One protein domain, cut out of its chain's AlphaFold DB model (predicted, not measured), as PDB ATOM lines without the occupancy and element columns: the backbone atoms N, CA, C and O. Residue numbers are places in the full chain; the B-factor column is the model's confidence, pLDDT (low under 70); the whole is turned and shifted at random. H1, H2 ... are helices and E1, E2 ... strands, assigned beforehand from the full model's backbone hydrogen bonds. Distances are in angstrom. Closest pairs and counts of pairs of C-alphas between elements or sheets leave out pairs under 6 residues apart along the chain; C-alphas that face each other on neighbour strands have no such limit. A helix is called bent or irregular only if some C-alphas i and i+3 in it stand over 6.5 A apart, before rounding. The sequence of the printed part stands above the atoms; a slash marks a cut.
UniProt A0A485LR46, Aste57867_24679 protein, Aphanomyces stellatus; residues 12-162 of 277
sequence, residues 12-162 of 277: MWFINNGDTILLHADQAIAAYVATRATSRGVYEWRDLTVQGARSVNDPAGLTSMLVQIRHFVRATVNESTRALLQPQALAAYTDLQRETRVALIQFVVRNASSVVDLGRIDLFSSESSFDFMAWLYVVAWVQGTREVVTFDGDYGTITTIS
ATOM      1  N   MET A  12      22.243 -33.542 -36.647       27.80
ATOM      2  CA  MET A  12      23.426 -33.164 -35.866       27.80
ATOM      3  C   MET A  12      24.705 -33.654 -36.557       27.80
ATOM      4  O   MET A  12      24.800 -34.837 -36.871       27.80
ATOM      5  N   TRP A  13      25.687 -32.769 -36.756       34.66
ATOM      6  CA  TRP A  13      27.034 -33.133 -37.225       34.66
ATOM      7  C   TRP A  13      28.090 -32.913 -36.153       34.66
ATOM      8  O   TRP A  13      27.991 -31.960 -35.384       34.66
ATOM      9  N   PHE A  14      29.128 -33.749 -36.187       30.86
ATOM     10  CA  PHE A  14      30.355 -33.596 -35.413       30.86
ATOM     11  C   PHE A  14      31.517 -33.312 -36.366       30.86
ATOM     12  O   PHE A  14      31.907 -34.181 -37.145       30.86
ATOM     13  N   ILE A  15      32.079 -32.111 -36.285       41.56
ATOM     14  CA  ILE A  15      33.436 -31.814 -36.749       41.56
ATOM     15  C   ILE A  15      34.204 -31.518 -35.455       41.56
ATOM     16  O   ILE A  15      33.688 -30.805 -34.605       41.56
ATOM     17  N   ASN A  16      35.334 -32.198 -35.244       34.06
ATOM     18  CA  ASN A  16      36.086 -32.299 -33.981       34.06
ATOM     19  C   ASN A  16      35.975 -31.116 -32.988       34.06
ATOM     20  O   ASN A  16      36.109 -29.964 -33.382       34.06
ATOM     21  N   ASN A  17      35.905 -31.462 -31.690       33.03
ATOM     22  CA  ASN A  17      35.797 -30.609 -30.484       33.03
ATOM     23  C   ASN A  17      34.384 -30.315 -29.945       33.03
ATOM     24  O   ASN A  17      34.184 -29.329 -29.250       33.03
ATOM     25  N   GLY A  18      33.413 -31.206 -30.162       36.06
ATOM     26  CA  GLY A  18      32.127 -31.144 -29.448       36.06
ATOM     27  C   GLY A  18      31.171 -30.042 -29.917       36.06
ATOM     28  O   GLY A  18      30.027 -30.018 -29.460       36.06
ATOM     29  N   ASP A  19      31.585 -29.211 -30.874       38.59
ATOM     30  CA  ASP A  19      30.694 -28.273 -31.540       38.59
ATOM     31  C   ASP A  19      29.803 -29.026 -32.523       38.59
ATOM     32  O   ASP A  19      30.228 -29.596 -33.532       38.59
ATOM     33  N   THR A  20      28.522 -29.067 -32.169       46.69
ATOM     34  CA  THR A  20      27.489 -29.650 -33.012       46.69
ATOM     35  C   THR A  20      26.981 -28.578 -33.956       46.69
ATOM     36  O   THR A  20      26.377 -27.597 -33.523       46.69
ATOM     37  N   ILE A  21      27.185 -28.761 -35.262       50.62
ATOM     38  CA  ILE A  21      26.520 -27.903 -36.245       50.62
ATOM     39  C   ILE A  21      25.054 -28.326 -36.250       50.62
ATOM     40  O   ILE A  21      24.680 -29.367 -36.799       50.62
ATOM     41  N   LEU A  22      24.226 -27.543 -35.565       53.38
ATOM     42  CA  LEU A  22      22.783 -27.716 -35.556       53.38
ATOM     43  C   LEU A  22      22.243 -27.225 -36.895       53.38
ATOM     44  O   LEU A  22      22.011 -26.037 -37.101       53.38
ATOM     45  N   LEU A  23      22.062 -28.154 -37.826       59.09
ATOM     46  CA  LEU A  23      21.474 -27.848 -39.118       59.09
ATOM     47  C   LEU A  23      19.961 -27.789 -38.990       59.09
ATOM     48  O   LEU A  23      19.282 -28.815 -38.884       59.09
ATOM     49  N   HIS A  24      19.433 -26.569 -39.020       65.56
ATOM     50  CA  HIS A  24      18.014 -26.370 -39.253       65.56
ATOM     51  C   HIS A  24      17.665 -26.796 -40.690       65.56
ATOM     52  O   HIS A  24      18.453 -26.655 -41.630       65.56
ATOM     53  N   ALA A  25      16.484 -27.396 -40.855       66.50
ATOM     54  CA  ALA A  25      16.063 -27.992 -42.123       66.50
ATOM     55  C   ALA A  25      15.989 -26.968 -43.272       66.50
ATOM     56  O   ALA A  25      16.237 -27.314 -44.422       66.50
ATOM     57  N   ASP A  26      15.685 -25.712 -42.955       73.19
ATOM     58  CA  ASP A  26      15.681 -24.585 -43.887       73.19
ATOM     59  C   ASP A  26      17.079 -24.277 -44.453       73.19
ATOM     60  O   ASP A  26      17.212 -24.117 -45.666       73.19
ATOM     61  N   GLN A  27      18.126 -24.303 -43.618       74.62
ATOM     62  CA  GLN A  27      19.525 -24.122 -44.033       74.62
ATOM     63  C   GLN A  27      19.931 -25.182 -45.042       74.62
ATOM     64  O   GLN A  27      20.510 -24.884 -46.084       74.62
ATOM     65  N   ALA A  28      19.607 -26.438 -44.722       71.06
ATOM     66  CA  ALA A  28      19.969 -27.582 -45.541       71.06
ATOM     67  C   ALA A  28      19.261 -27.540 -46.902       71.06
ATOM     68  O   ALA A  28      19.879 -27.853 -47.920       71.06
ATOM     69  N   ILE A  29      17.990 -27.116 -46.936       74.50
ATOM     70  CA  ILE A  29      17.250 -26.919 -48.188       74.50
ATOM     71  C   ILE A  29      17.886 -25.793 -49.010       74.50
ATOM     72  O   ILE A  29      18.195 -26.007 -50.182       74.50
ATOM     73  N   ALA A  30      18.099 -24.617 -48.411       79.38
ATOM     74  CA  ALA A  30      18.646 -23.456 -49.107       79.38
ATOM     75  C   ALA A  30      20.039 -23.745 -49.684       79.38
ATOM     76  O   ALA A  30      20.277 -23.512 -50.870       79.38
ATOM     77  N   ALA A  31      20.926 -24.345 -48.884       78.50
ATOM     78  CA  ALA A  31      22.262 -24.715 -49.326       78.50
ATOM     79  C   ALA A  31      22.237 -25.769 -50.440       78.50
ATOM     80  O   ALA A  31      22.983 -25.658 -51.412       78.50
ATOM     81  N   TYR A  32      21.350 -26.768 -50.354       77.31
ATOM     82  CA  TYR A  32      21.229 -27.784 -51.401       77.31
ATOM     83  C   TYR A  32      20.739 -27.199 -52.731       77.31
ATOM     84  O   TYR A  32      21.267 -27.556 -53.781       77.31
ATOM     85  N   VAL A  33      19.747 -26.302 -52.698       77.50
ATOM     86  CA  VAL A  33      19.226 -25.635 -53.904       77.50
ATOM     87  C   VAL A  33      20.277 -24.712 -54.526       77.50
ATOM     88  O   VAL A  33      20.356 -24.616 -55.747       77.50
ATOM     89  N   ALA A  34      21.101 -24.062 -53.701       78.06
ATOM     90  CA  ALA A  34      22.159 -23.178 -54.172       78.06
ATOM     91  C   ALA A  34      23.388 -23.931 -54.713       78.06
ATOM     92  O   ALA A  34      24.102 -23.432 -55.586       78.06
ATOM     93  N   THR A  35      23.621 -25.157 -54.237       75.94
ATOM     94  CA  THR A  35      24.723 -25.994 -54.712       75.94
ATOM     95  C   THR A  35      24.544 -26.286 -56.202       75.94
ATOM     96  O   THR A  35      23.470 -26.688 -56.656       75.94
ATOM     97  N   ARG A  36      25.618 -26.128 -56.985       67.25
ATOM     98  CA  ARG A  36      25.686 -26.622 -58.365       67.25
ATOM     99  C   ARG A  36      25.551 -28.141 -58.299       67.25
ATOM    100  O   ARG A  36      26.515 -28.854 -58.045       67.25
ATOM    101  N   ALA A  37      24.331 -28.644 -58.432       53.34
ATOM    102  CA  ALA A  37      24.014 -30.052 -58.266       53.34
ATOM    103  C   ALA A  37      24.544 -30.888 -59.444       53.34
ATOM    104  O   ALA A  37      23.783 -31.475 -60.208       53.34
ATOM    105  N   THR A  38      25.862 -30.995 -59.587       47.22
ATOM    106  CA  THR A  38      26.467 -32.117 -60.290       47.22
ATOM    107  C   THR A  38      26.409 -33.307 -59.351       47.22
ATOM    108  O   THR A  38      26.930 -33.267 -58.238       47.22
ATOM    109  N   SER A  39      25.773 -34.390 -59.795       42.78
ATOM    110  CA  SER A  39      25.728 -35.669 -59.080       42.78
ATOM    111  C   SER A  39      27.101 -36.086 -58.539       42.78
ATOM    112  O   SER A  39      27.147 -36.650 -57.456       42.78
ATOM    113  N   ARG A  40      28.197 -35.726 -59.226       45.03
ATOM    114  CA  ARG A  40      29.597 -35.942 -58.822       45.03
ATOM    115  C   ARG A  40      30.019 -35.300 -57.494       45.03
ATOM    116  O   ARG A  40      30.666 -35.993 -56.719       45.03
ATOM    117  N   GLY A  41      29.615 -34.065 -57.181       48.00
ATOM    118  CA  GLY A  41      30.137 -33.336 -56.011       48.00
ATOM    119  C   GLY A  41      29.798 -34.001 -54.672       48.00
ATOM    120  O   GLY A  41      30.589 -33.970 -53.741       48.00
ATOM    121  N   VAL A  42      28.659 -34.705 -54.593       46.31
ATOM    122  CA  VAL A  42      28.253 -35.472 -53.396       46.31
ATOM    123  C   VAL A  42      29.072 -36.759 -53.214       46.31
ATOM    124  O   VAL A  42      29.226 -37.225 -52.091       46.31
ATOM    125  N   TYR A  43      29.603 -37.336 -54.297       41.59
ATOM    126  CA  TYR A  43      30.421 -38.555 -54.243       41.59
ATOM    127  C   TYR A  43      31.920 -38.261 -54.082       41.59
ATOM    128  O   TYR A  43      32.649 -39.115 -53.588       41.59
ATOM    129  N   GLU A  44      32.367 -37.058 -54.443       44.06
ATOM    130  CA  GLU A  44      33.763 -36.601 -54.344       44.06
ATOM    131  C   GLU A  44      34.182 -36.262 -52.895       44.06
ATOM    132  O   GLU A  44      35.361 -36.314 -52.552       44.06
ATOM    133  N   TRP A  45      33.214 -36.065 -51.988       45.41
ATOM    134  CA  TRP A  45      33.439 -36.036 -50.530       45.41
ATOM    135  C   TRP A  45      34.157 -37.281 -50.005       45.41
ATOM    136  O   TRP A  45      34.884 -37.206 -49.015       45.41
ATOM    137  N   ARG A  46      33.975 -38.429 -50.670       41.62
ATOM    138  CA  ARG A  46      34.684 -39.662 -50.329       41.62
ATOM    139  C   ARG A  46      36.202 -39.478 -50.440       41.62
ATOM    140  O   ARG A  46      36.912 -39.982 -49.578       41.62
ATOM    141  N   ASP A  47      36.697 -38.710 -51.410       37.56
ATOM    142  CA  ASP A  47      38.138 -38.529 -51.626       37.56
ATOM    143  C   ASP A  47      38.762 -37.463 -50.712       37.56
ATOM    144  O   ASP A  47      39.885 -37.653 -50.241       37.56
ATOM    145  N   LEU A  48      38.028 -36.408 -50.331       39.56
ATOM    146  CA  LEU A  48      38.507 -35.422 -49.342       39.56
ATOM    147  C   LEU A  48      38.703 -36.031 -47.941       39.56
ATOM    148  O   LEU A  48      39.619 -35.640 -47.210       39.56
ATOM    149  N   THR A  49      37.897 -37.035 -47.575       42.88
ATOM    150  CA  THR A  49      38.109 -37.810 -46.335       42.88
ATOM    151  C   THR A  49      39.324 -38.739 -46.403       42.88
ATOM    152  O   THR A  49      39.893 -39.081 -45.368       42.88
ATOM    153  N   VAL A  50      39.764 -39.110 -47.610       37.06
ATOM    154  CA  VAL A  50      40.911 -40.000 -47.844       37.06
ATOM    155  C   VAL A  50      42.225 -39.215 -47.972       37.06
ATOM    156  O   VAL A  50      43.270 -39.733 -47.585       37.06
ATOM    157  N   GLN A  51      42.199 -37.962 -48.448       36.31
ATOM    158  CA  GLN A  51      43.418 -37.192 -48.754       36.31
ATOM    159  C   GLN A  51      43.904 -36.196 -47.685       36.31
ATOM    160  O   GLN A  51      44.951 -35.583 -47.883       36.31
ATOM    161  N   GLY A  52      43.255 -36.059 -46.523       37.28
ATOM    162  CA  GLY A  52      43.881 -35.292 -45.429       37.28
ATOM    163  C   GLY A  52      42.976 -34.653 -44.387       37.28
ATOM    164  O   GLY A  52      43.497 -34.125 -43.404       37.28
ATOM    165  N   ALA A  53      41.651 -34.723 -44.523       39.00
ATOM    166  CA  ALA A  53      40.754 -34.315 -43.447       39.00
ATOM    167  C   ALA A  53      40.733 -35.395 -42.349       39.00
ATOM    168  O   ALA A  53      39.878 -36.278 -42.329       39.00
ATOM    169  N   ARG A  54      41.698 -35.346 -41.422       39.56
ATOM    170  CA  ARG A  54      41.734 -36.184 -40.208       39.56
ATOM    171  C   ARG A  54      40.622 -35.786 -39.219       39.56
ATOM    172  O   ARG A  54      40.921 -35.362 -38.109       39.56
ATOM    173  N   SER A  55      39.350 -35.862 -39.610       42.22
ATOM    174  CA  SER A  55      38.203 -35.759 -38.693       42.22
ATOM    175  C   SER A  55      36.873 -36.089 -39.384       42.22
ATOM    176  O   SER A  55      35.976 -35.259 -39.468       42.22
ATOM    177  N   VAL A  56      36.711 -37.308 -39.895       48.56
ATOM    178  CA  VAL A  56      35.362 -37.860 -40.074       48.56
ATOM    179  C   VAL A  56      35.382 -39.249 -39.468       48.56
ATOM    180  O   VAL A  56      35.954 -40.175 -40.033       48.56
ATOM    181  N   ASN A  57      34.807 -39.374 -38.275       46.38
ATOM    182  CA  ASN A  57      34.819 -40.630 -37.525       46.38
ATOM    183  C   ASN A  57      33.938 -41.720 -38.181       46.38
ATOM    184  O   ASN A  57      34.083 -42.887 -37.832       46.38
ATOM    185  N   ASP A  58      33.068 -41.367 -39.144       54.97
ATOM    186  CA  ASP A  58      32.276 -42.315 -39.943       54.97
ATOM    187  C   ASP A  58      31.909 -41.762 -41.351       54.97
ATOM    188  O   ASP A  58      30.956 -40.986 -41.496       54.97
ATOM    189  N   PRO A  59      32.635 -42.145 -42.420       58.12
ATOM    190  CA  PRO A  59      32.341 -41.692 -43.783       58.12
ATOM    191  C   PRO A  59      31.055 -42.308 -44.366       58.12
ATOM    192  O   PRO A  59      30.426 -41.709 -45.243       58.12
ATOM    193  N   ALA A  60      30.622 -43.482 -43.891       60.12
ATOM    194  CA  ALA A  60      29.406 -44.130 -44.378       60.12
ATOM    195  C   ALA A  60      28.155 -43.390 -43.881       60.12
ATOM    196  O   ALA A  60      27.258 -43.091 -44.678       60.12
ATOM    197  N   GLY A  61      28.140 -42.993 -42.606       61.12
ATOM    198  CA  GLY A  61      27.096 -42.142 -42.035       61.12
ATOM    199  C   GLY A  61      26.908 -40.837 -42.816       61.12
ATOM    200  O   GLY A  61      25.782 -40.511 -43.206       61.12
ATOM    201  N   LEU A  62      28.007 -40.153 -43.159       62.19
ATOM    202  CA  LEU A  62      27.989 -38.892 -43.916       62.19
ATOM    203  C   LEU A  62      27.304 -39.040 -45.283       62.19
ATOM    204  O   LEU A  62      26.419 -38.259 -45.641       62.19
ATOM    205  N   THR A  63      27.666 -40.081 -46.036       65.50
ATOM    206  CA  THR A  63      27.072 -40.332 -47.359       65.50
ATOM    207  C   THR A  63      25.585 -40.670 -47.279       65.50
ATOM    208  O   THR A  63      24.799 -40.168 -48.086       65.50
ATOM    209  N   SER A  64      25.177 -41.462 -46.282       66.06
ATOM    210  CA  SER A  64      23.769 -41.809 -46.075       66.06
ATOM    211  C   SER A  64      22.918 -40.571 -45.774       66.06
ATOM    212  O   SER A  64      21.835 -40.404 -46.342       66.06
ATOM    213  N   MET A  65      23.447 -39.641 -44.977       67.19
ATOM    214  CA  MET A  65      22.767 -38.400 -44.633       67.19
ATOM    215  C   MET A  65      22.608 -37.473 -45.845       67.19
ATOM    216  O   MET A  65      21.522 -36.941 -46.073       67.19
ATOM    217  N   LEU A  66      23.650 -37.297 -46.662       71.00
ATOM    218  CA  LEU A  66      23.565 -36.466 -47.871       71.00
ATOM    219  C   LEU A  66      22.538 -37.013 -48.873       71.00
ATOM    220  O   LEU A  66      21.814 -36.248 -49.518       71.00
ATOM    221  N   VAL A  67      22.434 -38.341 -48.979       74.00
ATOM    222  CA  VAL A  67      21.400 -39.001 -49.786       74.00
ATOM    223  C   VAL A  67      20.006 -38.712 -49.220       74.00
ATOM    224  O   VAL A  67      19.114 -38.335 -49.983       74.00
ATOM    225  N   GLN A  68      19.816 -38.808 -47.903       74.31
ATOM    226  CA  GLN A  68      18.542 -38.472 -47.260       74.31
ATOM    227  C   GLN A  68      18.147 -37.004 -47.471       74.31
ATOM    228  O   GLN A  68      17.004 -36.741 -47.846       74.31
ATOM    229  N   ILE A  69      19.084 -36.058 -47.323       72.56
ATOM    230  CA  ILE A  69      18.843 -34.630 -47.594       72.56
ATOM    231  C   ILE A  69      18.384 -34.439 -49.038       72.56
ATOM    232  O   ILE A  69      17.374 -33.787 -49.282       72.56
ATOM    233  N   ARG A  70      19.065 -35.061 -50.008       76.50
ATOM    234  CA  ARG A  70      18.666 -34.997 -51.420       76.50
ATOM    235  C   ARG A  70      17.236 -35.495 -51.633       76.50
ATOM    236  O   ARG A  70      16.478 -34.857 -52.364       76.50
ATOM    237  N   HIS A  71      16.873 -36.634 -51.045       78.50
ATOM    238  CA  HIS A  71      15.519 -37.177 -51.169       78.50
ATOM    239  C   HIS A  71      14.478 -36.240 -50.556       78.50
ATOM    240  O   HIS A  71      13.463 -35.961 -51.191       78.50
ATOM    241  N   PHE A  72      14.761 -35.703 -49.372       78.50
ATOM    242  CA  PHE A  72      13.886 -34.758 -48.691       78.50
ATOM    243  C   PHE A  72      13.706 -33.457 -49.479       78.50
ATOM    244  O   PHE A  72      12.577 -33.020 -49.684       78.50
ATOM    245  N   VAL A  73      14.786 -32.857 -49.989       77.06
ATOM    246  CA  VAL A  73      14.713 -31.609 -50.767       77.06
ATOM    247  C   VAL A  73      13.961 -31.816 -52.081       77.06
ATOM    248  O   VAL A  73      13.133 -30.988 -52.450       77.06
ATOM    249  N   ARG A  74      14.172 -32.945 -52.770       79.50
ATOM    250  CA  ARG A  74      13.402 -33.281 -53.982       79.50
ATOM    251  C   ARG A  74      11.915 -33.488 -53.703       79.50
ATOM    252  O   ARG A  74      11.106 -33.191 -54.574       79.50
ATOM    253  N   ALA A  75      11.568 -33.999 -52.523       82.06
ATOM    254  CA  ALA A  75      10.182 -34.197 -52.109       82.06
ATOM    255  C   ALA A  75       9.504 -32.900 -51.636       82.06
ATOM    256  O   ALA A  75       8.291 -32.769 -51.765       82.06
ATOM    257  N   THR A  76      10.265 -31.952 -51.083       80.62
ATOM    258  CA  THR A  76       9.728 -30.718 -50.481       80.62
ATOM    259  C   THR A  76       9.756 -29.514 -51.414       80.62
ATOM    260  O   THR A  76       8.882 -28.656 -51.313       80.62
ATOM    261  N   VAL A  77      10.729 -29.435 -52.326       81.38
ATOM    262  CA  VAL A  77      10.898 -28.299 -53.239       81.38
ATOM    263  C   VAL A  77      10.605 -28.719 -54.675       81.38
ATOM    264  O   VAL A  77      11.330 -29.518 -55.283       81.38
ATOM    265  N   ASN A  78       9.565 -28.108 -55.245       86.38
ATOM    266  CA  ASN A  78       9.160 -28.301 -56.636       86.38
ATOM    267  C   ASN A  78      10.315 -28.024 -57.612       86.38
ATOM    268  O   ASN A  78      11.123 -27.115 -57.413       86.38
ATOM    269  N   GLU A  79      10.370 -28.792 -58.702       82.69
ATOM    270  CA  GLU A  79      11.409 -28.653 -59.734       82.69
ATOM    271  C   GLU A  79      11.401 -27.261 -60.382       82.69
ATOM    272  O   GLU A  79      12.457 -26.675 -60.601       82.69
ATOM    273  N   SER A  80      10.216 -26.688 -60.616       84.56
ATOM    274  CA  SER A  80      10.072 -25.344 -61.186       84.56
ATOM    275  C   SER A  80      10.709 -24.268 -60.306       84.56
ATOM    276  O   SER A  80      11.436 -23.415 -60.807       84.56
ATOM    277  N   THR A  81      10.503 -24.333 -58.989       84.38
ATOM    278  CA  THR A  81      11.118 -23.402 -58.035       84.38
ATOM    279  C   THR A  81      12.638 -23.553 -58.011       84.38
ATOM    280  O   THR A  81      13.349 -22.552 -57.989       84.38
ATOM    281  N   ARG A  82      13.157 -24.787 -58.076       78.69
ATOM    282  CA  ARG A  82      14.608 -25.040 -58.143       78.69
ATOM    283  C   ARG A  82      15.227 -24.455 -59.411       78.69
ATOM    284  O   ARG A  82      16.243 -23.772 -59.328       78.69
ATOM    285  N   ALA A  83      14.579 -24.648 -60.558       82.00
ATOM    286  CA  ALA A  83      15.035 -24.102 -61.834       82.00
ATOM    287  C   ALA A  83      15.090 -22.563 -61.840       82.00
ATOM    288  O   ALA A  83      16.003 -21.989 -62.430       82.00
ATOM    289  N   LEU A  84      14.153 -21.898 -61.154       87.00
ATOM    290  CA  LEU A  84      14.138 -20.437 -61.023       87.00
ATOM    291  C   LEU A  84      15.252 -19.897 -60.111       87.00
ATOM    292  O   LEU A  84      15.789 -18.826 -60.383       87.00
ATOM    293  N   LEU A  85      15.614 -20.624 -59.050       83.94
ATOM    294  CA  LEU A  85      16.626 -20.195 -58.072       83.94
ATOM    295  C   LEU A  85      18.067 -20.484 -58.523       83.94
ATOM    296  O   LEU A  85      18.991 -19.758 -58.157       83.94
ATOM    297  N   GLN A  86      18.270 -21.505 -59.358       83.12
ATOM    298  CA  GLN A  86      19.590 -21.902 -59.856       83.12
ATOM    299  C   GLN A  86      20.421 -20.765 -60.495       83.12
ATOM    300  O   GLN A  86      21.608 -20.665 -60.170       83.12
ATOM    301  N   PRO A  87      19.881 -19.903 -61.386       86.56
ATOM    302  CA  PRO A  87      20.668 -18.816 -61.974       86.56
ATOM    303  C   PRO A  87      21.078 -17.761 -60.940       86.56
ATOM    304  O   PRO A  87      22.175 -17.215 -61.035       86.56
ATOM    305  N   GLN A  88      20.238 -17.503 -59.934       87.56
ATOM    306  CA  GLN A  88      20.549 -16.559 -58.857       87.56
ATOM    307  C   GLN A  88      21.669 -17.096 -57.963       87.56
ATOM    308  O   GLN A  88      22.614 -16.374 -57.654       87.56
ATOM    309  N   ALA A  89      21.607 -18.384 -57.616       84.69
ATOM    310  CA  ALA A  89      22.665 -19.050 -56.865       84.69
ATOM    311  C   ALA A  89      23.999 -19.052 -57.627       84.69
ATOM    312  O   ALA A  89      25.051 -18.836 -57.033       84.69
ATOM    313  N   LEU A  90      23.963 -19.241 -58.952       85.44
ATOM    314  CA  LEU A  90      25.169 -19.187 -59.777       85.44
ATOM    315  C   LEU A  90      25.790 -17.784 -59.806       85.44
ATOM    316  O   LEU A  90      27.010 -17.668 -59.717       85.44
ATOM    317  N   ALA A  91      24.972 -16.735 -59.910       87.75
ATOM    318  CA  ALA A  91      25.455 -15.358 -59.861       87.75
ATOM    319  C   ALA A  91      26.110 -15.045 -58.504       87.75
ATOM    320  O   ALA A  91      27.242 -14.563 -58.466       87.75
ATOM    321  N   ALA A  92      25.451 -15.416 -57.402       88.12
ATOM    322  CA  ALA A  92      25.992 -15.255 -56.052       88.12
ATOM    323  C   ALA A  92      27.295 -16.044 -55.846       88.12
ATOM    324  O   ALA A  92      28.245 -15.530 -55.266       88.12
ATOM    325  N   TYR A  93      27.389 -17.264 -56.380       86.44
ATOM    326  CA  TYR A  93      28.629 -18.041 -56.350       86.44
ATOM    327  C   TYR A  93      29.782 -17.295 -57.033       86.44
ATOM    328  O   TYR A  93      30.873 -17.183 -56.475       86.44
ATOM    329  N   THR A  94      29.549 -16.772 -58.242       87.25
ATOM    330  CA  THR A  94      30.600 -16.064 -58.990       87.25
ATOM    331  C   THR A  94      31.052 -14.784 -58.303       87.25
ATOM    332  O   THR A  94      32.230 -14.442 -58.393       87.25
ATOM    333  N   ASP A  95      30.136 -14.116 -57.610       89.25
ATOM    334  CA  ASP A  95      30.405 -12.912 -56.835       89.25
ATOM    335  C   ASP A  95      31.289 -13.231 -55.615       89.25
ATOM    336  O   ASP A  95      32.410 -12.737 -55.492       89.25
ATOM    337  N   LEU A  96      30.872 -14.203 -54.797       88.06
ATOM    338  CA  LEU A  96      31.618 -14.646 -53.613       88.06
ATOM    339  C   LEU A  96      33.016 -15.179 -53.947       88.06
ATOM    340  O   LEU A  96      33.960 -14.973 -53.180       88.06
ATOM    341  N   GLN A  97      33.157 -15.848 -55.091       86.56
ATOM    342  CA  GLN A  97      34.438 -16.368 -55.557       86.56
ATOM    343  C   GLN A  97      35.377 -15.266 -56.071       86.56
ATOM    344  O   GLN A  97      36.596 -15.378 -55.921       86.56
ATOM    345  N   ARG A  98      34.852 -14.217 -56.715       85.62
ATOM    346  CA  ARG A  98      35.688 -13.181 -57.343       85.62
ATOM    347  C   ARG A  98      35.992 -12.018 -56.417       85.62
ATOM    348  O   ARG A  98      37.147 -11.599 -56.384       85.62
ATOM    349  N   GLU A  99      34.986 -11.519 -55.712       85.12
ATOM    350  CA  GLU A  99      35.073 -10.279 -54.945       85.12
ATOM    351  C   GLU A  99      35.499 -10.553 -53.503       85.12
ATOM    352  O   GLU A  99      36.553 -10.091 -53.069       85.12
ATOM    353  N   THR A 100      34.726 -11.361 -52.774       82.69
ATOM    354  CA  THR A 100      34.902 -11.518 -51.320       82.69
ATOM    355  C   THR A 100      36.007 -12.504 -50.943       82.69
ATOM    356  O   THR A 100      36.703 -12.286 -49.950       82.69
ATOM    357  N   ARG A 101      36.168 -13.592 -51.716       86.56
ATOM    358  CA  ARG A 101      37.153 -14.671 -51.484       86.56
ATOM    359  C   ARG A 101      37.205 -15.122 -50.025       86.56
ATOM    360  O   ARG A 101      38.233 -15.038 -49.356       86.56
ATOM    361  N   VAL A 102      36.064 -15.582 -49.524       87.50
ATOM    362  CA  VAL A 102      35.966 -16.063 -48.144       87.50
ATOM    363  C   VAL A 102      36.795 -17.336 -47.990       87.50
ATOM    364  O   VAL A 102      36.576 -18.314 -48.709       87.50
ATOM    365  N   ALA A 103      37.711 -17.337 -47.025       84.75
ATOM    366  CA  ALA A 103      38.531 -18.485 -46.676       84.75
ATOM    367  C   ALA A 103      38.182 -19.016 -45.281       84.75
ATOM    368  O   ALA A 103      37.974 -18.267 -44.323       84.75
ATOM    369  N   LEU A 104      38.155 -20.339 -45.154       82.19
ATOM    370  CA  LEU A 104      38.135 -21.030 -43.879       82.19
ATOM    371  C   LEU A 104      39.569 -21.137 -43.374       82.19
ATOM    372  O   LEU A 104      40.472 -21.572 -44.094       82.19
ATOM    373  N   ILE A 105      39.768 -20.748 -42.124       80.25
ATOM    374  CA  ILE A 105      41.077 -20.742 -41.488       80.25
ATOM    375  C   ILE A 105      41.084 -21.781 -40.379       80.25
ATOM    376  O   ILE A 105      40.146 -21.867 -39.592       80.25
ATOM    377  N   GLN A 106      42.158 -22.560 -40.310       77.06
ATOM    378  CA  GLN A 106      42.365 -23.551 -39.265       77.06
ATOM    379  C   GLN A 106      43.827 -23.588 -38.836       77.06
ATOM    380  O   GLN A 106      44.738 -23.435 -39.648       77.06
ATOM    381  N   PHE A 107      44.058 -23.847 -37.555       72.81
ATOM    382  CA  PHE A 107      45.390 -24.162 -37.061       72.81
ATOM    383  C   PHE A 107      45.689 -25.631 -37.346       72.81
ATOM    384  O   PHE A 107      44.966 -26.522 -36.902       72.81
ATOM    385  N   VAL A 108      46.748 -25.885 -38.108       70.31
ATOM    386  CA  VAL A 108      47.136 -27.223 -38.549       70.31
ATOM    387  C   VAL A 108      48.508 -27.553 -37.992       70.31
ATOM    388  O   VAL A 108      49.466 -26.795 -38.119       70.31
ATOM    389  N   VAL A 109      48.612 -28.740 -37.410       71.69
ATOM    390  CA  VAL A 109      49.875 -29.315 -36.954       71.69
ATOM    391  C   VAL A 109      50.208 -30.469 -37.892       71.69
ATOM    392  O   VAL A 109      49.486 -31.464 -37.936       71.69
ATOM    393  N   ARG A 110      51.271 -30.328 -38.692       62.91
ATOM    394  CA  ARG A 110      51.635 -31.334 -39.708       62.91
ATOM    395  C   ARG A 110      52.301 -32.565 -39.084       62.91
ATOM    396  O   ARG A 110      52.083 -33.669 -39.568       62.91
ATOM    397  N   ASN A 111      53.059 -32.386 -38.001       70.00
ATOM    398  CA  ASN A 111      53.682 -33.446 -37.202       70.00
ATOM    399  C   ASN A 111      53.589 -33.110 -35.705       70.00
ATOM    400  O   ASN A 111      53.623 -31.943 -35.340       70.00
ATOM    401  N   ALA A 112      53.545 -34.108 -34.818       66.75
ATOM    402  CA  ALA A 112      53.414 -33.887 -33.367       66.75
ATOM    403  C   ALA A 112      54.527 -33.007 -32.745       66.75
ATOM    404  O   ALA A 112      54.354 -32.481 -31.652       66.75
ATOM    405  N   SER A 113      55.652 -32.838 -33.446       62.31
ATOM    406  CA  SER A 113      56.782 -31.976 -33.080       62.31
ATOM    407  C   SER A 113      56.897 -30.688 -33.914       62.31
ATOM    408  O   SER A 113      57.842 -29.927 -33.720       62.31
ATOM    409  N   SER A 114      55.989 -30.438 -34.866       66.12
ATOM    410  CA  SER A 114      56.047 -29.259 -35.740       66.12
ATOM    411  C   SER A 114      55.373 -28.040 -35.119       66.12
ATOM    412  O   SER A 114      54.373 -28.169 -34.415       66.12
ATOM    413  N   VAL A 115      55.873 -26.857 -35.479       74.19
ATOM    414  CA  VAL A 115      55.228 -25.563 -35.218       74.19
ATOM    415  C   VAL A 115      53.802 -25.562 -35.788       74.19
ATOM    416  O   VAL A 115      53.561 -26.117 -36.861       74.19
ATOM    417  N   VAL A 116      52.866 -24.962 -35.047       77.06
ATOM    418  CA  VAL A 116      51.479 -24.765 -35.488       77.06
ATOM    419  C   VAL A 116      51.479 -23.832 -36.694       77.06
ATOM    420  O   VAL A 116      51.985 -22.715 -36.609       77.06
ATOM    421  N   ASP A 117      50.909 -24.289 -37.802       73.12
ATOM    422  CA  ASP A 117      50.798 -23.520 -39.035       73.12
ATOM    423  C   ASP A 117      49.345 -23.091 -39.271       73.12
ATOM    424  O   ASP A 117      48.405 -23.742 -38.806       73.12
ATOM    425  N   LEU A 118      49.147 -21.992 -39.996       74.69
ATOM    426  CA  LEU A 118      47.823 -21.477 -40.319       74.69
ATOM    427  C   LEU A 118      47.387 -22.001 -41.690       74.69
ATOM    428  O   LEU A 118      47.756 -21.463 -42.733       74.69
ATOM    429  N   GLY A 119      46.578 -23.055 -41.691       74.31
ATOM    430  CA  GLY A 119      45.939 -23.569 -42.895       74.31
ATOM    431  C   GLY A 119      44.810 -22.652 -43.355       74.31
ATOM    432  O   GLY A 119      43.988 -22.217 -42.548       74.31
ATOM    433  N   ARG A 120      44.749 -22.384 -44.662       76.50
ATOM    434  CA  ARG A 120      43.665 -21.632 -45.306       76.50
ATOM    435  C   ARG A 120      43.075 -22.460 -46.438       76.50
ATOM    436  O   ARG A 120      43.827 -23.052 -47.209       76.50
ATOM    437  N   ILE A 121      41.751 -22.511 -46.509       77.69
ATOM    438  CA  ILE A 121      41.000 -23.207 -47.556       77.69
ATOM    439  C   ILE A 121      39.908 -22.261 -48.041       77.69
ATOM    440  O   ILE A 121      39.058 -21.856 -47.255       77.69
ATOM    441  N   ASP A 122      39.916 -21.913 -49.322       81.81
ATOM    442  CA  ASP A 122      38.874 -21.065 -49.900       81.81
ATOM    443  C   ASP A 122      37.526 -21.797 -49.879       81.81
ATOM    444  O   ASP A 122      37.440 -22.955 -50.295       81.81
ATOM    445  N   LEU A 123      36.463 -21.130 -49.413       78.94
ATOM    446  CA  LEU A 123      35.124 -21.731 -49.341       78.94
ATOM    447  C   LEU A 123      34.622 -22.125 -50.734       78.94
ATOM    448  O   LEU A 123      34.056 -23.200 -50.905       78.94
ATOM    449  N   PHE A 124      34.850 -21.266 -51.727       80.06
ATOM    450  CA  PHE A 124      34.431 -21.473 -53.114       80.06
ATOM    451  C   PHE A 124      35.650 -21.636 -54.020       80.06
ATOM    452  O   PHE A 124      36.001 -20.758 -54.813       80.06
ATOM    453  N   SER A 125      36.326 -22.773 -53.869       71.69
ATOM    454  CA  SER A 125      37.419 -23.170 -54.759       71.69
ATOM    455  C   SER A 125      36.884 -23.740 -56.082       71.69
ATOM    456  O   SER A 125      35.698 -24.035 -56.212       71.69
ATOM    457  N   SER A 126      37.748 -23.911 -57.087       64.69
ATOM    458  CA  SER A 126      37.376 -24.593 -58.339       64.69
ATOM    459  C   SER A 126      36.997 -26.065 -58.139       64.69
ATOM    460  O   SER A 126      36.345 -26.647 -59.006       64.69
ATOM    461  N   GLU A 127      37.405 -26.661 -57.018       62.09
ATOM    462  CA  GLU A 127      37.072 -28.030 -56.640       62.09
ATOM    463  C   GLU A 127      35.682 -28.061 -55.986       62.09
ATOM    464  O   GLU A 127      35.469 -27.526 -54.898       62.09
ATOM    465  N   SER A 128      34.722 -28.704 -56.662       59.44
ATOM    466  CA  SER A 128      33.291 -28.696 -56.292       59.44
ATOM    467  C   SER A 128      32.946 -29.499 -55.034       59.44
ATOM    468  O   SER A 128      31.801 -29.528 -54.572       59.44
ATOM    469  N   SER A 129      33.930 -30.196 -54.481       62.41
ATOM    470  CA  SER A 129      33.745 -31.181 -53.427       62.41
ATOM    471  C   SER A 129      33.454 -30.559 -52.060       62.41
ATOM    472  O   SER A 129      32.926 -31.265 -51.216       62.41
ATOM    473  N   PHE A 130      33.679 -29.254 -51.848       69.88
ATOM    474  CA  PHE A 130      33.309 -28.542 -50.607       69.88
ATOM    475  C   PHE A 130      32.067 -27.633 -50.746       69.88
ATOM    476  O   PHE A 130      31.589 -27.081 -49.753       69.88
ATOM    477  N   ASP A 131      31.475 -27.527 -51.944       75.38
ATOM    478  CA  ASP A 131      30.443 -26.524 -52.269       75.38
ATOM    479  C   ASP A 131      29.220 -26.569 -51.341       75.38
ATOM    480  O   ASP A 131      28.696 -25.531 -50.944       75.38
ATOM    481  N   PHE A 132      28.751 -27.764 -50.966       74.88
ATOM    482  CA  PHE A 132      27.578 -27.890 -50.093       74.88
ATOM    483  C   PHE A 132      27.835 -27.315 -48.690       74.88
ATOM    484  O   PHE A 132      26.976 -26.628 -48.139       74.88
ATOM    485  N   MET A 133      29.024 -27.555 -48.123       74.31
ATOM    486  CA  MET A 133      29.404 -26.966 -46.835       74.31
ATOM    487  C   MET A 133      29.628 -25.464 -46.969       74.31
ATOM    488  O   MET A 133      29.155 -24.706 -46.128       74.31
ATOM    489  N   ALA A 134      30.274 -25.022 -48.048       81.19
ATOM    490  CA  ALA A 134      30.458 -23.604 -48.333       81.19
ATOM    491  C   ALA A 134      29.118 -22.853 -48.355       81.19
ATOM    492  O   ALA A 134      28.973 -21.820 -47.703       81.19
ATOM    493  N   TRP A 135      28.100 -23.415 -49.011       84.69
ATOM    494  CA  TRP A 135      26.756 -22.844 -49.002       84.69
ATOM    495  C   TRP A 135      26.111 -22.837 -47.619       84.69
ATOM    496  O   TRP A 135      25.457 -21.858 -47.277       84.69
ATOM    497  N   LEU A 136      26.316 -23.862 -46.790       80.31
ATOM    498  CA  LEU A 136      25.832 -23.841 -45.405       80.31
ATOM    499  C   LEU A 136      26.461 -22.706 -44.588       80.31
ATOM    500  O   LEU A 136      25.749 -22.020 -43.858       80.31
ATOM    501  N   TYR A 137      27.763 -22.466 -44.752       81.88
ATOM    502  CA  TYR A 137      28.450 -21.332 -44.133       81.88
ATOM    503  C   TYR A 137      27.908 -19.984 -44.628       81.88
ATOM    504  O   TYR A 137      27.702 -19.078 -43.825       81.88
ATOM    505  N   VAL A 138      27.615 -19.856 -45.926       87.50
ATOM    506  CA  VAL A 138      27.029 -18.630 -46.493       87.50
ATOM    507  C   VAL A 138      25.611 -18.390 -45.997       87.50
ATOM    508  O   VAL A 138      25.282 -17.266 -45.633       87.50
ATOM    509  N   VAL A 139      24.761 -19.416 -45.947       86.00
ATOM    510  CA  VAL A 139      23.394 -19.248 -45.436       86.00
ATOM    511  C   VAL A 139      23.433 -18.865 -43.949       86.00
ATOM    512  O   VAL A 139      22.720 -17.951 -43.537       86.00
ATOM    513  N   ALA A 140      24.333 -19.474 -43.170       81.94
ATOM    514  CA  ALA A 140      24.572 -19.099 -41.778       81.94
ATOM    515  C   ALA A 140      25.055 -17.642 -41.632       81.94
ATOM    516  O   ALA A 140      24.640 -16.951 -40.695       81.94
ATOM    517  N   TRP A 141      25.878 -17.162 -42.571       87.00
ATOM    518  CA  TRP A 141      26.313 -15.767 -42.630       87.00
ATOM    519  C   TRP A 141      25.166 -14.805 -42.949       87.00
ATOM    520  O   TRP A 141      24.967 -13.826 -42.235       87.00
ATOM    521  N   VAL A 142      24.347 -15.112 -43.958       87.31
ATOM    522  CA  VAL A 142      23.176 -14.294 -44.328       87.31
ATOM    523  C   VAL A 142      22.170 -14.186 -43.177       87.31
ATOM    524  O   VAL A 142      21.485 -13.176 -43.039       87.31
ATOM    525  N   GLN A 143      22.090 -15.207 -42.327       83.69
ATOM    526  CA  GLN A 143      21.216 -15.216 -41.152       83.69
ATOM    527  C   GLN A 143      21.814 -14.540 -39.920       83.69
ATOM    528  O   GLN A 143      21.134 -14.441 -38.901       83.69
ATOM    529  N   GLY A 144      23.070 -14.093 -39.989       79.81
ATOM    530  CA  GLY A 144      23.763 -13.459 -38.869       79.81
ATOM    531  C   GLY A 144      24.159 -14.422 -37.750       79.81
ATOM    532  O   GLY A 144      24.514 -13.978 -36.665       79.81
ATOM    533  N   THR A 145      24.106 -15.738 -37.982       79.69
ATOM    534  CA  THR A 145      24.625 -16.735 -37.019       79.69
ATOM    535  C   THR A 145      26.147 -16.869 -37.088       79.69
ATOM    536  O   THR A 145      26.780 -17.335 -36.144       79.69
ATOM    537  N   ARG A 146      26.734 -16.462 -38.217       83.38
ATOM    538  CA  ARG A 146      28.174 -16.335 -38.456       83.38
ATOM    539  C   ARG A 146      28.438 -14.985 -39.103       83.38
ATOM    540  O   ARG A 146      27.575 -14.451 -39.796       83.38
ATOM    541  N   GLU A 147      29.639 -14.462 -38.938       86.69
ATOM    542  CA  GLU A 147      30.054 -13.197 -39.533       86.69
ATOM    543  C   GLU A 147      31.258 -13.416 -40.442       86.69
ATOM    544  O   GLU A 147      32.162 -14.194 -40.133       86.69
ATOM    545  N   VAL A 148      31.271 -12.733 -41.586       90.12
ATOM    546  CA  VAL A 148      32.445 -12.670 -42.457       90.12
ATOM    547  C   VAL A 148      33.211 -11.407 -42.105       90.12
ATOM    548  O   VAL A 148      32.679 -10.302 -42.197       90.12
ATOM    549  N   VAL A 149      34.464 -11.581 -41.704       89.00
ATOM    550  CA  VAL A 149      35.343 -10.501 -41.267       89.00
ATOM    551  C   VAL A 149      36.567 -10.472 -42.163       89.00
ATOM    552  O   VAL A 149      37.143 -11.503 -42.506       89.00
ATOM    553  N   THR A 150      36.965  -9.266 -42.550       90.56
ATOM    554  CA  THR A 150      38.189  -9.038 -43.312       90.56
ATOM    555  C   THR A 150      39.238  -8.461 -42.376       90.56
ATOM    556  O   THR A 150      39.047  -7.383 -41.818       90.56
ATOM    557  N   PHE A 151      40.334  -9.187 -42.193       88.38
ATOM    558  CA  PHE A 151      41.485  -8.723 -41.434       88.38
ATOM    559  C   PHE A 151      42.508  -8.151 -42.400       88.38
ATOM    560  O   PHE A 151      43.004  -8.868 -43.265       88.38
ATOM    561  N   ASP A 152      42.818  -6.870 -42.244       92.25
ATOM    562  CA  ASP A 152      43.888  -6.216 -42.985       92.25
ATOM    563  C   ASP A 152      45.126  -6.116 -42.096       92.25
ATOM    564  O   ASP A 152      45.046  -5.635 -40.963       92.25
ATOM    565  N   GLY A 153      46.254  -6.628 -42.577       87.44
ATOM    566  CA  GLY A 153      47.508  -6.637 -41.833       87.44
ATOM    567  C   GLY A 153      48.713  -6.438 -42.741       87.44
ATOM    568  O   GLY A 153      48.609  -6.463 -43.964       87.44
ATOM    569  N   ASP A 154      49.888  -6.290 -42.130       86.50
ATOM    570  CA  ASP A 154      51.133  -5.934 -42.828       86.50
ATOM    571  C   ASP A 154      51.535  -6.938 -43.926       86.50
ATOM    572  O   ASP A 154      52.189  -6.582 -44.905       86.50
ATOM    573  N   TYR A 155      51.124  -8.201 -43.776       81.19
ATOM    574  CA  TYR A 155      51.397  -9.294 -44.717       81.19
ATOM    575  C   TYR A 155      50.228  -9.594 -45.667       81.19
ATOM    576  O   TYR A 155      50.245 -10.607 -46.369       81.19
ATOM    577  N   GLY A 156      49.219  -8.722 -45.696       82.88
ATOM    578  CA  GLY A 156      48.082  -8.786 -46.603       82.88
ATOM    579  C   GLY A 156      46.735  -8.894 -45.901       82.88
ATOM    580  O   GLY A 156      46.623  -8.939 -44.675       82.88
ATOM    581  N   THR A 157      45.704  -8.962 -46.732       86.75
ATOM    582  CA  THR A 157      44.307  -8.979 -46.313       86.75
ATOM    583  C   THR A 157      43.760 -10.405 -46.338       86.75
ATOM    584  O   THR A 157      44.011 -11.160 -47.280       86.75
ATOM    585  N   ILE A 158      43.016 -10.795 -45.305       86.56
ATOM    586  CA  ILE A 158      42.436 -12.133 -45.175       86.56
ATOM    587  C   ILE A 158      40.959 -12.005 -44.825       86.56
ATOM    588  O   ILE A 158      40.608 -11.530 -43.746       86.56
ATOM    589  N   THR A 159      40.100 -12.486 -45.717       89.62
ATOM    590  CA  THR A 159      38.657 -12.561 -45.489       89.62
ATOM    591  C   THR A 159      38.298 -13.938 -44.946       89.62
ATOM    592  O   THR A 159      38.519 -14.951 -45.610       89.62
ATOM    593  N   THR A 160      37.761 -13.995 -43.733       88.44
ATOM    594  CA  THR A 160      37.489 -15.238 -42.996       88.44
ATOM    595  C   THR A 160      36.074 -15.235 -42.454       88.44
ATOM    596  O   THR A 160      35.483 -14.182 -42.231       88.44
ATOM    597  N   ILE A 161      35.523 -16.430 -42.240       84.56
ATOM    598  CA  ILE A 161      34.247 -16.594 -41.547       84.56
ATOM    599  C   ILE A 161      34.466 -16.957 -40.075       84.56
ATOM    600  O   ILE A 161      35.368 -17.735 -39.754       84.56
ATOM    601  N   SER A 162      33.660 -16.373 -39.190       81.88
ATOM    602  CA  SER A 162      33.672 -16.634 -37.754       81.88
ATOM    603  C   SER A 162      33.077 -17.997 -37.414       81.88
ATOM    604  O   SER A 162      32.386 -18.642 -38.223       81.88
TER     605      SER A 162
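AT A GLANCE: This is residues 12 to 162 of the 277 residues of the protein "Aste57867_24679 protein" of Aphanomyces stellatus (UniProt A0A485LR46). Helix H5 is the core of a mainly helical body: H1 packs across it, and H3 and H4, joined by a tight link, make a wide V with H1 between its arms, while H2 folds back along H3. At the open end of the V, two strand hairpins, E3-E4 and E5-E6, begin close together and splay apart, with residues 110 to 115 and 152 to 157 sticking out; a smaller, low-confidence hairpin, E1-E2, leads into H1. The printed part has 151 residues, with five named helices and six named strands in the order E1 E2 H1 H2 H3 H4 E3 E4 H5 E5 E6, and its class is mixed, helices and strands. The strands make three separate antiparallel sheets of two, E1 - E2, E3 - E4 and E5 - E6. The whole is compact, with a radius of gyration of the C-alphas of 16.4 A and spans of 52 by 35 by 26 A.

IN THESE COORDINATES: Start at C-alpha 103 at (38.531, -18.485, -46.676), where E3, residues 103 to 108, begins its 14.7 A. E4, residues 117 to 122, comes back over 16.3 A. Next find E5, residues 148 to 153, 16.2 A, and E6, residues 156 to 161, 16.7 A, which ends with C-alpha 161 at (34.247, -16.594, -41.547). H5, residues 128 to 142, spans 21.3 A and is irregular: C-alphas 129 and 132 are 7.7 A apart. H4, residues 79 to 100, is the longest helix at 30.3 A; it has a kink of 32 degrees near residue 87 and is only just irregular, with C-alphas 84 and 87 6.8 A apart. H3, residues 59 to 76, spans 26.0 A, H2, residues 39 to 51, 20.5 A, and H1, residues 25 to 34, 14.3 A. The short strands E1, residues 12 to 14, and E2, residues 20 to 23, open the printed part at C-alpha 12, (23.426, -33.164, -35.866).

HOW THE PARTS SIT: Look first at the hairpin of E3 and E4, antiparallel at 154 degrees, where N 104 and O 121 are within hydrogen-bond range at 2.7 A. In the hairpin of E5 and E6, antiparallel at 160 degrees, N 149 and O 160 are 2.8 A apart. Between these sheets, the closest C-alphas of E3 and E6 are those of Ala 103 and Thr 160, 5.0 A apart. Move to H1, the hub: it touches H5 at a steep tilt of 54 degrees, opposite ways, closest at the C-alphas of Ala 31 and Trp 135, 4.9 A. With its residues 82 to 90 alone, H4 touches H1, about perpendicular at 77 degrees, closest at Ala 34 and Ala 89, whose C-alphas are 5.0 A apart. With residues 69 to 73 alone, H3 touches H1, about perpendicular at 86 degrees; the closest C-alphas, of Ile 29 and Val 73, are 5.9 A apart. H2 and H3 form a helical hairpin at a shallow tilt of 20 degrees, opposite ways, and the closest C-alphas, of Arg 46 and Pro 59, are 7.2 A apart. H5, with residues 128 to 131 alone, touches H2, about perpendicular at 81 degrees, closest at the C-alphas of Gly 41 and Ser 129, 4.9 A. H3 and H4 meet only through their link, and H3 and H5 are apart. In the hairpin of E1 and E2, N 21 and O 13 are 3.3 A apart. Every O i to N i+4 pair is within hydrogen-bond range in H1 and H3; H4 has 15 of 18, H5 9 of 11, and H2 4 of 9, beside 4 of 10 O i to N i+3 pairs.

THE WHOLE: The two C-alphas farthest apart, those of Ser 80 and Ser 113, are 54.9 A from each other. The printed part has no cut, and no link is long. The mean pLDDT of the printed part is 70.4; look for values under 70 at residues 12 to 25, 36 to 65, 110, 112 to 114 and 126 to 130.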